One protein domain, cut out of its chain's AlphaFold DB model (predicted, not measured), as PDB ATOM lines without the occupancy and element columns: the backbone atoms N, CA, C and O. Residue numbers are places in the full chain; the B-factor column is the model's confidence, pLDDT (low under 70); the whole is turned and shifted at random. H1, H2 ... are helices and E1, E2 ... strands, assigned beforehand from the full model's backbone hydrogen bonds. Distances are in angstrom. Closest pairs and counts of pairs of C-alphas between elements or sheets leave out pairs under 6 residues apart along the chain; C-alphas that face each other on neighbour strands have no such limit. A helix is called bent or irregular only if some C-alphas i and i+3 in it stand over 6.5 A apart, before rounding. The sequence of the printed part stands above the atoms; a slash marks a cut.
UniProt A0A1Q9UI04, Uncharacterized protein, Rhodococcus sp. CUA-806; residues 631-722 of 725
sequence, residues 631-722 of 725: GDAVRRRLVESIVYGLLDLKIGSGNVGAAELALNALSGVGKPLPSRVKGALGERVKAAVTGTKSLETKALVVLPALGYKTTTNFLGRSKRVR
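What this domain is: This is residues 631 to 722 of the 725 residues of an uncharacterized protein of Rhodococcus sp. CUA-806 (UniProt A0A1Q9UI04). Four helices make a short up-and-down bundle, with H2 and H3 in the middle, H1 on one side of them and H4 on the other; H1 comes near the two middle helices at its end, residues 643 to 648, and splays away from them toward its beginning. A small two-stranded hairpin, E1 and E2, packs on H4 on the side away from H1, and its tip, residues 713 to 718, sticks out. The printed part has 92 residues, in the order H1, H2, H3, H4, E1, E2, mostly helix, with one antiparallel sheet in the order E1 - E2. It is compact, with a radius of gyration of the C-alphas of 13.1 A, and spans 43 by 32 by 19 A.

Where its parts are: Find C-alpha 632 at (108.365, 100.181, 98.025); from there H1 runs through residues 632 to 648, 22.4 A. It is neither bent nor irregular, but only just: C-alphas 640 and 643 are 6.2 A apart. H2, residues 656 to 668, begins at C-alpha (121.578, 120.259, 82.713) and runs 19.2 A. Next come H3, residues 678 to 689, 16.2 A, and H4, residues 693 to 702, 14.4 A. Then look for E1, residues 710 to 712, 6.8 A, and E2, residues 719 to 721, 7.0 A, ending at C-alpha (107.106, 124.016, 93.240).

How they stand to each other: H1 to H4 form a bundle, up and down, each helix running against the one before it. H1, with residues 643 to 647 alone, touches H2 in a helical hairpin, at a shallow tilt of 20 degrees; the closest C-alphas, Leu 647 and Ala 659, are 5.1 A apart. H2 and H3 touch, closest at the C-alphas of Ala 659 and Ala 688, 6.2 A, at a shallow tilt of 34 degrees, only just short of steep. H4 touches H2, running the same way at 11 degrees, a shallow tilt; the closest C-alphas, Ser 667 and Val 702, are 5.8 A apart. H1 and H4 are apart. The closest C-alphas of H4 and E2, Leu 700 and Val 721, are 6.0 A apart. In the hairpin of E1 and E2, N 711 and O 720 are within hydrogen-bond range at 2.8 A. Every O i to N i+4 pair is within that range in H3 and H4, against 11 of 13 in H1 and 7 of 9 in H2.

The domain as a whole: The two C-alphas farthest apart, Gly 631 and Leu 715, are 42.7 A apart. The printed part has no cut, and no link is long; H3 to H4 is tight. Look for pLDDT under 70 at residues 650 to 655 and 713 to 718.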
ATOM      1  N   GLY A 631     107.879  96.958  94.518       91.56
ATOM      2  CA  GLY A 631     108.243  96.930  95.935       91.56
ATOM      3  C   GLY A 631     108.759  98.267  96.482       91.56
ATOM      4  O   GLY A 631     109.804  98.771  96.069       91.56
ATOM      5  N   ASP A 632     108.071  98.837  97.484       91.94
ATOM      6  CA  ASP A 632     108.365 100.181  98.025       91.94
ATOM      7  C   ASP A 632     109.829 100.347  98.473       91.94
ATOM      8  O   ASP A 632     110.476 101.344  98.146       91.94
ATOM      9  N   ALA A 633     110.388  99.347  99.165       93.75
ATOM     10  CA  ALA A 633     111.772  99.375  99.642       93.75
ATOM     11  C   ALA A 633     112.798  99.351  98.493       93.75
ATOM     12  O   ALA A 633     113.779 100.099  98.523       93.75
ATOM     13  N   VAL A 634     112.556  98.533  97.464       94.31
ATOM     14  CA  VAL A 634     113.436  98.401  96.294       94.31
ATOM     15  C   VAL A 634     113.360  99.659  95.432       94.31
ATOM     16  O   VAL A 634     114.388 100.250  95.092       94.31
ATOM     17  N   ARG A 635     112.146 100.149  95.158       93.88
ATOM     18  CA  ARG A 635     111.924 101.411  94.441       93.88
ATOM     19  C   ARG A 635     112.573 102.585  95.164       93.88
ATOM     20  O   ARG A 635     113.214 103.416  94.524       93.88
ATOM     21  N   ARG A 636     112.460 102.648  96.496       93.88
ATOM     22  CA  ARG A 636     113.154 103.652  97.312       93.88
ATOM     23  C   ARG A 636     114.664 103.587  97.102       93.88
ATOM     24  O   ARG A 636     115.270 104.617  96.817       93.88
ATOM     25  N   ARG A 637     115.260 102.395  97.194       95.12
ATOM     26  CA  ARG A 637     116.700 102.183  96.981       95.12
ATOM     27  C   ARG A 637     117.146 102.649  95.590       95.12
ATOM     28  O   ARG A 637     118.170 103.322  95.476       95.12
ATOM     29  N   LEU A 638     116.364 102.352  94.550       95.19
ATOM     30  CA  LEU A 638     116.640 102.787  93.178       95.19
ATOM     31  C   LEU A 638     116.553 104.304  93.008       95.19
ATOM     32  O   LEU A 638     117.436 104.897  92.391       95.19
ATOM     33  N   VAL A 639     115.550 104.961  93.599       94.12
ATOM     34  CA  VAL A 639     115.473 106.432  93.594       94.12
ATOM     35  C   VAL A 639     116.682 107.037  94.312       94.12
ATOM     36  O   VAL A 639     117.306 107.963  93.793       94.12
ATOM     37  N   GLU A 640     117.046 106.494  95.474       93.75
ATOM     38  CA  GLU A 640     118.173 106.985  96.270       93.75
ATOM     39  C   GLU A 640     119.534 106.771  95.588       93.75
ATOM     40  O   GLU A 640     120.430 107.587  95.770       93.75
ATOM     41  N   SER A 641     119.698 105.715  94.789       94.81
ATOM     42  CA  SER A 641     120.966 105.420  94.104       94.81
ATOM     43  C   SER A 641     121.067 106.060  92.716       94.81
ATOM     44  O   SER A 641     122.090 106.650  92.380       94.81
ATOM     45  N   ILE A 642     120.006 105.982  91.909       94.81
ATOM     46  CA  ILE A 642     120.024 106.391  90.497       94.81
ATOM     47  C   ILE A 642     119.538 107.831  90.338       94.81
ATOM     48  O   ILE A 642     120.247 108.672  89.789       94.81
ATOM     49  N   VAL A 643     118.339 108.155  90.834       93.44
ATOM     50  CA  VAL A 643     117.756 109.497  90.640       93.44
ATOM     51  C   VAL A 643     118.536 110.546  91.425       93.44
ATOM     52  O   VAL A 643     118.856 111.597  90.873       93.44
ATOM     53  N   TYR A 644     118.885 110.276  92.687       92.75
ATOM     54  CA  TYR A 644     119.739 111.199  93.441       92.75
ATOM     55  C   TYR A 644     121.126 111.296  92.813       92.75
ATOM     56  O   TYR A 644     121.614 112.407  92.633       92.75
ATOM     57  N   GLY A 645     121.706 110.171  92.384       89.50
ATOM     58  CA  GLY A 645     122.978 110.159  91.663       89.50
ATOM     59  C   GLY A 645     122.968 111.068  90.430       89.50
ATOM     60  O   GLY A 645     123.898 111.845  90.239       89.50
ATOM     61  N   LEU A 646     121.892 111.052  89.634       91.38
ATOM     62  CA  LEU A 646     121.724 111.942  88.477       91.38
ATOM     63  C   LEU A 646     121.647 113.426  88.861       91.38
ATOM     64  O   LEU A 646     122.252 114.272  88.199       91.38
ATOM     65  N   LEU A 647     120.901 113.748  89.919       89.31
ATOM     66  CA  LEU A 647     120.728 115.122  90.401       89.31
ATOM     67  C   LEU A 647     122.014 115.678  91.033       89.31
ATOM     68  O   LEU A 647     122.285 116.875  90.917       89.31
ATOM     69  N   ASP A 648     122.820 114.810  91.649       86.94
ATOM     70  CA  ASP A 648     124.008 115.176  92.424       86.94
ATOM     71  C   ASP A 648     125.311 115.228  91.578       86.94
ATOM     72  O   ASP A 648     126.348 115.675  92.076       86.94
ATOM     73  N   LEU A 649     125.283 114.841  90.290       81.75
ATOM     74  CA  LEU A 649     126.439 114.873  89.369       81.75
ATOM     75  C   LEU A 649     127.001 116.300  89.154       81.75
ATOM     76  O   LEU A 649     126.563 117.051  88.290       81.75
ATOM     77  N   LYS A 650     128.036 116.709  89.896       64.88
ATOM     78  CA  LYS A 650     128.709 118.006  89.681       64.88
ATOM     79  C   LYS A 650     129.891 117.878  88.716       64.88
ATOM     80  O   LYS A 650     130.973 117.472  89.123       64.88
ATOM     81  N   ILE A 651     129.718 118.309  87.466       50.75
ATOM     82  CA  ILE A 651     130.831 118.594  86.541       50.75
ATOM     83  C   ILE A 651     130.856 120.106  86.284       50.75
ATOM     84  O   ILE A 651     129.805 120.716  86.093       50.75
ATOM     85  N   GLY A 652     132.049 120.710  86.319       47.72
ATOM     86  CA  GLY A 652     132.335 122.156  86.377       47.72
ATOM     87  C   GLY A 652     131.768 123.070  85.277       47.72
ATOM     88  O   GLY A 652     132.077 124.256  85.269       47.72
ATOM     89  N   SER A 653     130.911 122.569  84.390       44.09
ATOM     90  CA  SER A 653     130.088 123.361  83.475       44.09
ATOM     91  C   SER A 653     128.889 122.525  83.000       44.09
ATOM     92  O   SER A 653     129.033 121.669  82.133       44.09
ATOM     93  N   GLY A 654     127.703 122.783  83.564       55.16
ATOM     94  CA  GLY A 654     126.407 122.368  83.006       55.16
ATOM     95  C   GLY A 654     125.948 120.925  83.272       55.16
ATOM     96  O   GLY A 654     125.924 120.107  82.359       55.16
ATOM     97  N   ASN A 655     125.421 120.649  84.473       69.12
ATOM     98  CA  ASN A 655     124.707 119.400  84.813       69.12
ATOM     99  C   ASN A 655     123.268 119.317  84.236       69.12
ATOM    100  O   ASN A 655     122.403 118.610  84.752       69.12
ATOM    101  N   VAL A 656     122.962 120.085  83.184       80.88
ATOM    102  CA  VAL A 656     121.578 120.259  82.713       80.88
ATOM    103  C   VAL A 656     121.008 118.949  82.171       80.88
ATOM    104  O   VAL A 656     119.877 118.602  82.490       80.88
ATOM    105  N   GLY A 657     121.811 118.181  81.428       85.38
ATOM    106  CA  GLY A 657     121.370 116.923  80.821       85.38
ATOM    107  C   GLY A 657     121.041 115.822  81.835       85.38
ATOM    108  O   GLY A 657     120.009 115.176  81.701       85.38
ATOM    109  N   ALA A 658     121.858 115.611  82.875       87.19
ATOM    110  CA  ALA A 658     121.577 114.560  83.863       87.19
ATOM    111  C   ALA A 658     120.400 114.931  84.781       87.19
ATOM    112  O   ALA A 658     119.558 114.083  85.076       87.19
ATOM    113  N   ALA A 659     120.280 116.210  85.157       88.88
ATOM    114  CA  ALA A 659     119.101 116.711  85.861       88.88
ATOM    115  C   ALA A 659     117.831 116.592  85.000       88.88
ATOM    116  O   ALA A 659     116.763 116.245  85.507       88.88
ATOM    117  N   GLU A 660     117.938 116.817  83.689       90.38
ATOM    118  CA  GLU A 660     116.834 116.602  82.758       90.38
ATOM    119  C   GLU A 660     116.423 115.126  82.662       90.38
ATOM    120  O   GLU A 660     115.225 114.831  82.697       90.38
ATOM    121  N   LEU A 661     117.394 114.207  82.594       91.44
ATOM    122  CA  LEU A 661     117.162 112.759  82.630       91.44
ATOM    123  C   LEU A 661     116.462 112.330  83.922       91.44
ATOM    124  O   LEU A 661     115.488 111.586  83.864       91.44
ATOM    125  N   ALA A 662     116.901 112.838  85.077       91.19
ATOM    126  CA  ALA A 662     116.257 112.565  86.361       91.19
ATOM    127  C   ALA A 662     114.794 113.028  86.378       91.19
ATOM    128  O   ALA A 662     113.912 112.282  86.803       91.19
ATOM    129  N   LEU A 663     114.512 114.239  85.881       90.50
ATOM    130  CA  LEU A 663     113.142 114.753  85.781       90.50
ATOM    131  C   LEU A 663     112.283 113.930  84.810       90.50
ATOM    132  O   LEU A 663     111.114 113.688  85.098       90.50
ATOM    133  N   ASN A 664     112.848 113.474  83.689       90.12
ATOM    134  CA  ASN A 664     112.162 112.565  82.768       90.12
ATOM    135  C   ASN A 664     111.850 111.223  83.435       90.12
ATOM    136  O   ASN A 664     110.698 110.796  83.425       90.12
ATOM    137  N   ALA A 665     112.841 110.595  84.069       88.81
ATOM    138  CA  ALA A 665     112.677 109.322  84.764       88.81
ATOM    139  C   ALA A 665     111.562 109.385  85.807       88.81
ATOM    140  O   ALA A 665     110.669 108.543  85.823       88.81
ATOM    141  N   LEU A 666     111.570 110.432  86.634       89.38
ATOM    142  CA  LEU A 666     110.575 110.651  87.678       89.38
ATOM    143  C   LEU A 666     109.134 110.684  87.150       89.38
ATOM    144  O   LEU A 666     108.215 110.352  87.895       89.38
ATOM    145  N   SER A 667     108.917 111.051  85.884       81.06
ATOM    146  CA  SER A 667     107.582 111.027  85.283       81.06
ATOM    147  C   SER A 667     107.037 109.610  85.047       81.06
ATOM    148  O   SER A 667     105.819 109.438  85.142       81.06
ATOM    149  N   GLY A 668     107.925 108.635  84.803       79.69
ATOM    150  CA  GLY A 668     107.612 107.217  84.593       79.69
ATOM    151  C   GLY A 668     107.751 106.388  85.871       79.69
ATOM    152  O   GLY A 668     106.756 105.924  86.415       79.69
ATOM    153  N   VAL A 669     108.964 106.283  86.425       81.00
ATOM    154  CA  VAL A 669     109.257 105.379  87.561       81.00
ATOM    155  C   VAL A 669     108.900 105.962  88.936       81.00
ATOM    156  O   VAL A 669     108.908 105.263  89.952       81.00
ATOM    157  N   GLY A 670     108.582 107.259  88.998       75.94
ATOM    158  CA  GLY A 670     108.337 107.981  90.248       75.94
ATOM    159  C   GLY A 670     106.911 107.886  90.796       75.94
ATOM    160  O   GLY A 670     106.691 108.332  91.919       75.94
ATOM    161  N   LYS A 671     105.936 107.344  90.054       81.94
ATOM    162  CA  LYS A 671     104.511 107.352  90.439       81.94
ATOM    163  C   LYS A 671     104.021 105.968  90.891       81.94
ATOM    164  O   LYS A 671     104.097 105.049  90.089       81.94
ATOM    165  N   PRO A 672     103.457 105.824  92.109       84.19
ATOM    166  CA  PRO A 672     103.512 106.763  93.239       84.19
ATOM    167  C   PRO A 672     104.926 106.836  93.834       84.19
ATOM    168  O   PRO A 672     105.694 105.888  93.695       84.19
ATOM    169  N   LEU A 673     105.289 107.929  94.514       87.38
ATOM    170  CA  LEU A 673     106.623 108.025  95.122       87.38
ATOM    171  C   LEU A 673     106.772 107.021  96.272       87.38
ATOM    172  O   LEU A 673     105.856 106.935  97.092       87.38
ATOM    173  N   PRO A 674     107.927 106.335  96.387       90.31
ATOM    174  CA  PRO A 674     108.186 105.462  97.520       90.31
ATOM    175  C   PRO A 674     108.149 106.208  98.857       90.31
ATOM    176  O   PRO A 674     108.452 107.411  98.939       90.31
ATOM    177  N   SER A 675     107.809 105.492  99.926       87.81
ATOM    178  CA  SER A 675     107.718 106.079 101.261       87.81
ATOM    179  C   SER A 675     109.047 106.728 101.693       87.81
ATOM    180  O   SER A 675     110.139 106.262 101.378       87.81
ATOM    181  N   ARG A 676     108.974 107.852 102.426       87.44
ATOM    182  CA  ARG A 676     110.134 108.581 103.001       87.44
ATOM    183  C   ARG A 676     111.135 109.194 101.999       87.44
ATOM    184  O   ARG A 676     112.145 109.741 102.432       87.44
ATOM    185  N   VAL A 677     110.844 109.198 100.696       90.75
ATOM    186  CA  VAL A 677     111.712 109.798  99.658       90.75
ATOM    187  C   VAL A 677     111.399 111.277  99.393       90.75
ATOM    188  O   VAL A 677     112.295 112.069  99.109       90.75
ATOM    189  N   LYS A 678     110.130 111.680  99.523       87.75
ATOM    190  CA  LYS A 678     109.601 112.974  99.047       87.75
ATOM    191  C   LYS A 678     110.391 114.210  99.513       87.75
ATOM    192  O   LYS A 678     110.770 115.034  98.695       87.75
ATOM    193  N   GLY A 679     110.686 114.349 100.807       86.62
ATOM    194  CA  GLY A 679     111.414 115.530 101.300       86.62
ATOM    195  C   GLY A 679     112.845 115.628 100.752       86.62
ATOM    196  O   GLY A 679     113.267 116.677 100.269       86.62
ATOM    197  N   ALA A 680     113.580 114.514 100.771       88.44
ATOM    198  CA  ALA A 680     114.971 114.461 100.320       88.44
ATOM    199  C   ALA A 680     115.110 114.590  98.792       88.44
ATOM    200  O   ALA A 680     116.076 115.189  98.314       88.44
ATOM    201  N   LEU A 681     114.146 114.060  98.035       90.19
ATOM    202  CA  LEU A 681     114.056 114.241  96.590       90.19
ATOM    203  C   LEU A 681     113.763 115.704  96.234       90.19
ATOM    204  O   LEU A 681     114.418 116.255  95.353       90.19
ATOM    205  N   GLY A 682     112.824 116.348  96.936       88.38
ATOM    206  CA  GLY A 682     112.460 117.747  96.714       88.38
ATOM    207  C   GLY A 682     113.653 118.698  96.825       88.38
ATOM    208  O   GLY A 682     113.893 119.488  95.910       88.38
ATOM    209  N   GLU A 683     114.446 118.586  97.892       89.81
ATOM    210  CA  GLU A 683     115.632 119.434  98.081       89.81
ATOM    211  C   GLU A 683     116.717 119.190  97.019       89.81
ATOM    212  O   GLU A 683     117.311 120.149  96.522       89.81
ATOM    213  N   ARG A 684     116.933 117.938  96.592       90.75
ATOM    214  CA  ARG A 684     117.879 117.630  95.503       90.75
ATOM    215  C   ARG A 684     117.423 118.183  94.164       90.75
ATOM    216  O   ARG A 684     118.216 118.797  93.456       90.75
ATOM    217  N   VAL A 685     116.140 118.030  93.829       89.62
ATOM    218  CA  VAL A 685     115.596 118.605  92.594       89.62
ATOM    219  C   VAL A 685     115.727 120.122  92.628       89.62
ATOM    220  O   VAL A 685     116.218 120.704  91.668       89.62
ATOM    221  N   LYS A 686     115.372 120.776  93.740       88.81
ATOM    222  CA  LYS A 686     115.551 122.223  93.911       88.81
ATOM    223  C   LYS A 686     117.000 122.643  93.670       88.81
ATOM    224  O   LYS A 686     117.228 123.576  92.902       88.81
ATOM    225  N   ALA A 687     117.965 121.953  94.277       87.06
ATOM    226  CA  ALA A 687     119.384 122.245  94.097       87.06
ATOM    227  C   ALA A 687     119.845 122.068  92.639       87.06
ATOM    228  O   ALA A 687     120.611 122.893  92.146       87.06
ATOM    229  N   ALA A 688     119.358 121.037  91.945       86.19
ATOM    230  CA  ALA A 688     119.751 120.722  90.572       86.19
ATOM    231  C   ALA A 688     119.115 121.640  89.511       86.19
ATOM    232  O   ALA A 688     119.735 121.900  88.481       86.19
ATOM    233  N   VAL A 689     117.885 122.128  89.729       87.00
ATOM    234  CA  VAL A 689     117.152 122.920  88.719       87.00
ATOM    235  C   VAL A 689     117.295 124.432  88.893       87.00
ATOM    236  O   VAL A 689     117.137 125.162  87.915       87.00
ATOM    237  N   THR A 690     117.587 124.911  90.111       84.81
ATOM    238  CA  THR A 690     117.641 126.353  90.412       84.81
ATOM    239  C   THR A 690     118.665 127.057  89.525       84.81
ATOM    240  O   THR A 690     119.831 126.672  89.471       84.81
ATOM    241  N   GLY A 691     118.231 128.119  88.844       80.69
ATOM    242  CA  GLY A 691     119.082 128.895  87.937       80.69
ATOM    243  C   GLY A 691     119.058 128.410  86.484       80.69
ATOM    244  O   GLY A 691     119.642 129.067  85.626       80.69
ATOM    245  N   THR A 692     118.332 127.325  86.180       84.81
ATOM    246  CA  THR A 692     118.125 126.826  84.811       84.81
ATOM    247  C   THR A 692     116.638 126.845  84.450       84.81
ATOM    248  O   THR A 692     115.890 125.918  84.757       84.81
ATOM    249  N   LYS A 693     116.193 127.893  83.742       84.81
ATOM    250  CA  LYS A 693     114.765 128.139  83.441       84.81
ATOM    251  C   LYS A 693     114.049 126.958  82.761       84.81
ATOM    252  O   LYS A 693     112.873 126.719  83.044       84.81
ATOM    253  N   SER A 694     114.725 126.221  81.876       87.69
ATOM    254  CA  SER A 694     114.155 125.035  81.215       87.69
ATOM    255  C   SER A 694     113.863 123.909  82.212       87.69
ATOM    256  O   SER A 694     112.759 123.364  82.213       87.69
ATOM    257  N   LEU A 695     114.798 123.618  83.120       87.50
ATOM    258  CA  LEU A 695     114.628 122.604  84.163       87.50
ATOM    259  C   LEU A 695     113.608 123.023  85.224       87.50
ATOM    260  O   LEU A 695     112.809 122.194  85.648       87.50
ATOM    261  N   GLU A 696     113.571 124.301  85.611       88.50
ATOM    262  CA  GLU A 696     112.543 124.830  86.523       88.50
ATOM    263  C   GLU A 696     111.134 124.663  85.933       88.50
ATOM    264  O   GLU A 696     110.209 124.226  86.622       88.50
ATOM    265  N   THR A 697     110.979 124.946  84.635       88.50
ATOM    266  CA  THR A 697     109.715 124.751  83.907       88.50
ATOM    267  C   THR A 697     109.329 123.274  83.857       88.50
ATOM    268  O   THR A 697     108.167 122.930  84.058       88.50
ATOM    269  N   LYS A 698     110.297 122.378  83.652       88.81
ATOM    270  CA  LYS A 698     110.060 120.930  83.621       88.81
ATOM    271  C   LYS A 698     109.706 120.367  85.001       88.81
ATOM    272  O   LYS A 698     108.765 119.585  85.124       88.81
ATOM    273  N   ALA A 699     110.377 120.824  86.058       87.69
ATOM    274  CA  ALA A 699     110.056 120.465  87.439       87.69
ATOM    275  C   ALA A 699     108.629 120.890  87.830       87.69
ATOM    276  O   ALA A 699     107.941 120.144  88.528       87.69
ATOM    277  N   LEU A 700     108.153 122.038  87.330       89.69
ATOM    278  CA  LEU A 700     106.766 122.494  87.492       89.69
ATOM    279  C   LEU A 700     105.726 121.580  86.828       89.69
ATOM    280  O   LEU A 700     104.564 121.635  87.221       89.69
ATOM    281  N   VAL A 701     106.119 120.758  85.853       88.44
ATOM    282  CA  VAL A 701     105.242 119.772  85.201       88.44
ATOM    283  C   VAL A 701     105.316 118.420  85.913       88.44
ATOM    284  O   VAL A 701     104.287 117.817  86.203       88.44
ATOM    285  N   VAL A 702     106.526 117.950  86.229       89.12
ATOM    286  CA  VAL A 702     106.753 116.592  86.750       89.12
ATOM    287  C   VAL A 702     106.383 116.463  88.231       89.12
ATOM    288  O   VAL A 702     105.655 115.545  88.604       89.12
ATOM    289  N   LEU A 703     106.850 117.379  89.088       90.19
ATOM    290  CA  LEU A 703     106.711 117.244  90.544       90.19
ATOM    291  C   LEU A 703     105.254 117.280  91.047       90.19
ATOM    292  O   LEU A 703     104.934 116.515  91.958       90.19
ATOM    293  N   PRO A 704     104.325 118.076  90.486       88.81
ATOM    294  CA  PRO A 704     102.931 118.035  90.932       88.81
ATOM    295  C   PRO A 704     102.287 116.661  90.756       88.81
ATOM    296  O   PRO A 704     101.549 116.208  91.629       88.81
ATOM    297  N   ALA A 705     102.637 115.956  89.679       86.31
ATOM    298  CA  ALA A 705     102.143 114.611  89.409       86.31
ATOM    299  C   ALA A 705     102.721 113.546  90.367       86.31
ATOM    300  O   ALA A 705     102.259 112.410  90.367       86.31
ATOM    301  N   LEU A 706     103.707 113.919  91.189       86.62
ATOM    302  CA  LEU A 706     104.296 113.112  92.261       86.62
ATOM    303  C   LEU A 706     103.798 113.535  93.656       86.62
ATOM    304  O   LEU A 706     104.305 113.057  94.671       86.62
ATOM    305  N   GLY A 707     102.829 114.455  93.729       85.81
ATOM    306  CA  GLY A 707     102.227 114.914  94.981       85.81
ATOM    307  C   GLY A 707     102.918 116.113  95.645       85.81
ATOM    308  O   GLY A 707     102.660 116.390  96.822       85.81
ATOM    309  N   TYR A 708     103.791 116.840  94.936       88.88
ATOM    310  CA  TYR A 708     104.313 118.128  95.418       88.88
ATOM    311  C   TYR A 708     103.308 119.254  95.162       88.88
ATOM    312  O   TYR A 708     102.670 119.327  94.112       88.88
ATOM    313  N   LYS A 709     103.172 120.175  96.119       87.06
ATOM    314  CA  LYS A 709     102.286 121.337  95.964       87.06
ATOM    315  C   LYS A 709     102.950 122.381  95.064       87.06
ATOM    316  O   LYS A 709     104.170 122.527  95.070       87.06
ATOM    317  N   THR A 710     102.159 123.152  94.324       85.62
ATOM    318  CA  THR A 710     102.649 124.351  93.625       85.62
ATOM    319  C   THR A 710     102.106 125.598  94.303       85.62
ATOM    320  O   THR A 710     100.972 125.618  94.776       85.62
ATOM    321  N   THR A 711     102.926 126.640  94.382       80.38
ATOM    322  CA  THR A 711     102.536 127.956  94.886       80.38
ATOM    323  C   THR A 711     102.550 128.965  93.743       80.38
ATOM    324  O   THR A 711     103.385 128.916  92.837       80.38
ATOM    325  N   THR A 712     101.587 129.880  93.762       75.50
ATOM    326  CA  THR A 712     101.536 131.049  92.880       75.50
ATOM    327  C   THR A 712     101.818 132.288  93.718       75.50
ATOM    328  O   THR A 712     101.251 132.454  94.795       75.50
ATOM    329  N   ASN A 713     102.717 133.159  93.255       65.50
ATOM    330  CA  ASN A 713     102.936 134.446  93.922       65.50
ATOM    331  C   ASN A 713     101.702 135.358  93.775       65.50
ATOM    332  O   ASN A 713     100.960 135.234  92.804       65.50
ATOM    333  N   PHE A 714     101.547 136.320  94.697       48.91
ATOM    334  CA  PHE A 714     100.397 137.231  94.901       48.91
ATOM    335  C   PHE A 714      99.956 138.082  93.679       48.91
ATOM    336  O   PHE A 714      98.955 138.783  93.741       48.91
ATOM    337  N   LEU A 715     100.658 138.000  92.542       57.31
ATOM    338  CA  LEU A 715     100.299 138.639  91.261       57.31
ATOM    339  C   LEU A 715     100.072 137.631  90.111       57.31
ATOM    340  O   LEU A 715     100.018 138.027  88.951       57.31
ATOM    341  N   GLY A 716     100.021 136.322  90.384       53.06
ATOM    342  CA  GLY A 716      99.753 135.259  89.399       53.06
ATOM    343  C   GLY A 716     100.854 134.997  88.356       53.06
ATOM    344  O   GLY A 716     100.754 134.040  87.594       53.06
ATOM    345  N   ARG A 717     101.925 135.805  88.321       55.72
ATOM    346  CA  ARG A 717     102.934 135.810  87.237       55.72
ATOM    347  C   ARG A 717     104.010 134.717  87.299       55.72
ATOM    348  O   ARG A 717     104.692 134.505  86.303       55.72
ATOM    349  N   SER A 718     104.190 134.019  88.423       63.34
ATOM    350  CA  SER A 718     105.195 132.948  88.545       63.34
ATOM    351  C   SER A 718     104.688 131.800  89.420       63.34
ATOM    352  O   SER A 718     104.388 132.016  90.599       63.34
ATOM    353  N   LYS A 719     104.617 130.591  88.850       74.69
ATOM    354  CA  LYS A 719     104.388 129.335  89.580       74.69
ATOM    355  C   LYS A 719     105.727 128.794  90.082       74.69
ATOM    356  O   LYS A 719     106.711 128.847  89.349       74.69
ATOM    357  N   ARG A 720     105.776 128.286  91.312       78.88
ATOM    358  CA  ARG A 720     106.942 127.591  91.884       78.88
ATOM    359  C   ARG A 720     106.501 126.278  92.526       78.88
ATOM    360  O   ARG A 720     105.383 126.189  93.032       78.88
ATOM    361  N   VAL A 721     107.354 125.257  92.492       80.69
ATOM    362  CA  VAL A 721     107.106 124.016  93.240       80.69
ATOM    363  C   VAL A 721     107.477 124.242  94.703       80.69
ATOM    364  O   VAL A 721     108.477 124.888  95.012       80.69
ATOM    365  N   ARG A 722     106.649 123.723  95.606       83.88
ATOM    366  CA  ARG A 722     106.934 123.640  97.032       83.88
ATOM    367  C   ARG A 722     107.671 122.322  97.288       83.88
ATOM    368  O   ARG A 722     107.077 121.257  97.145       83.88
TER     369      ARG A 722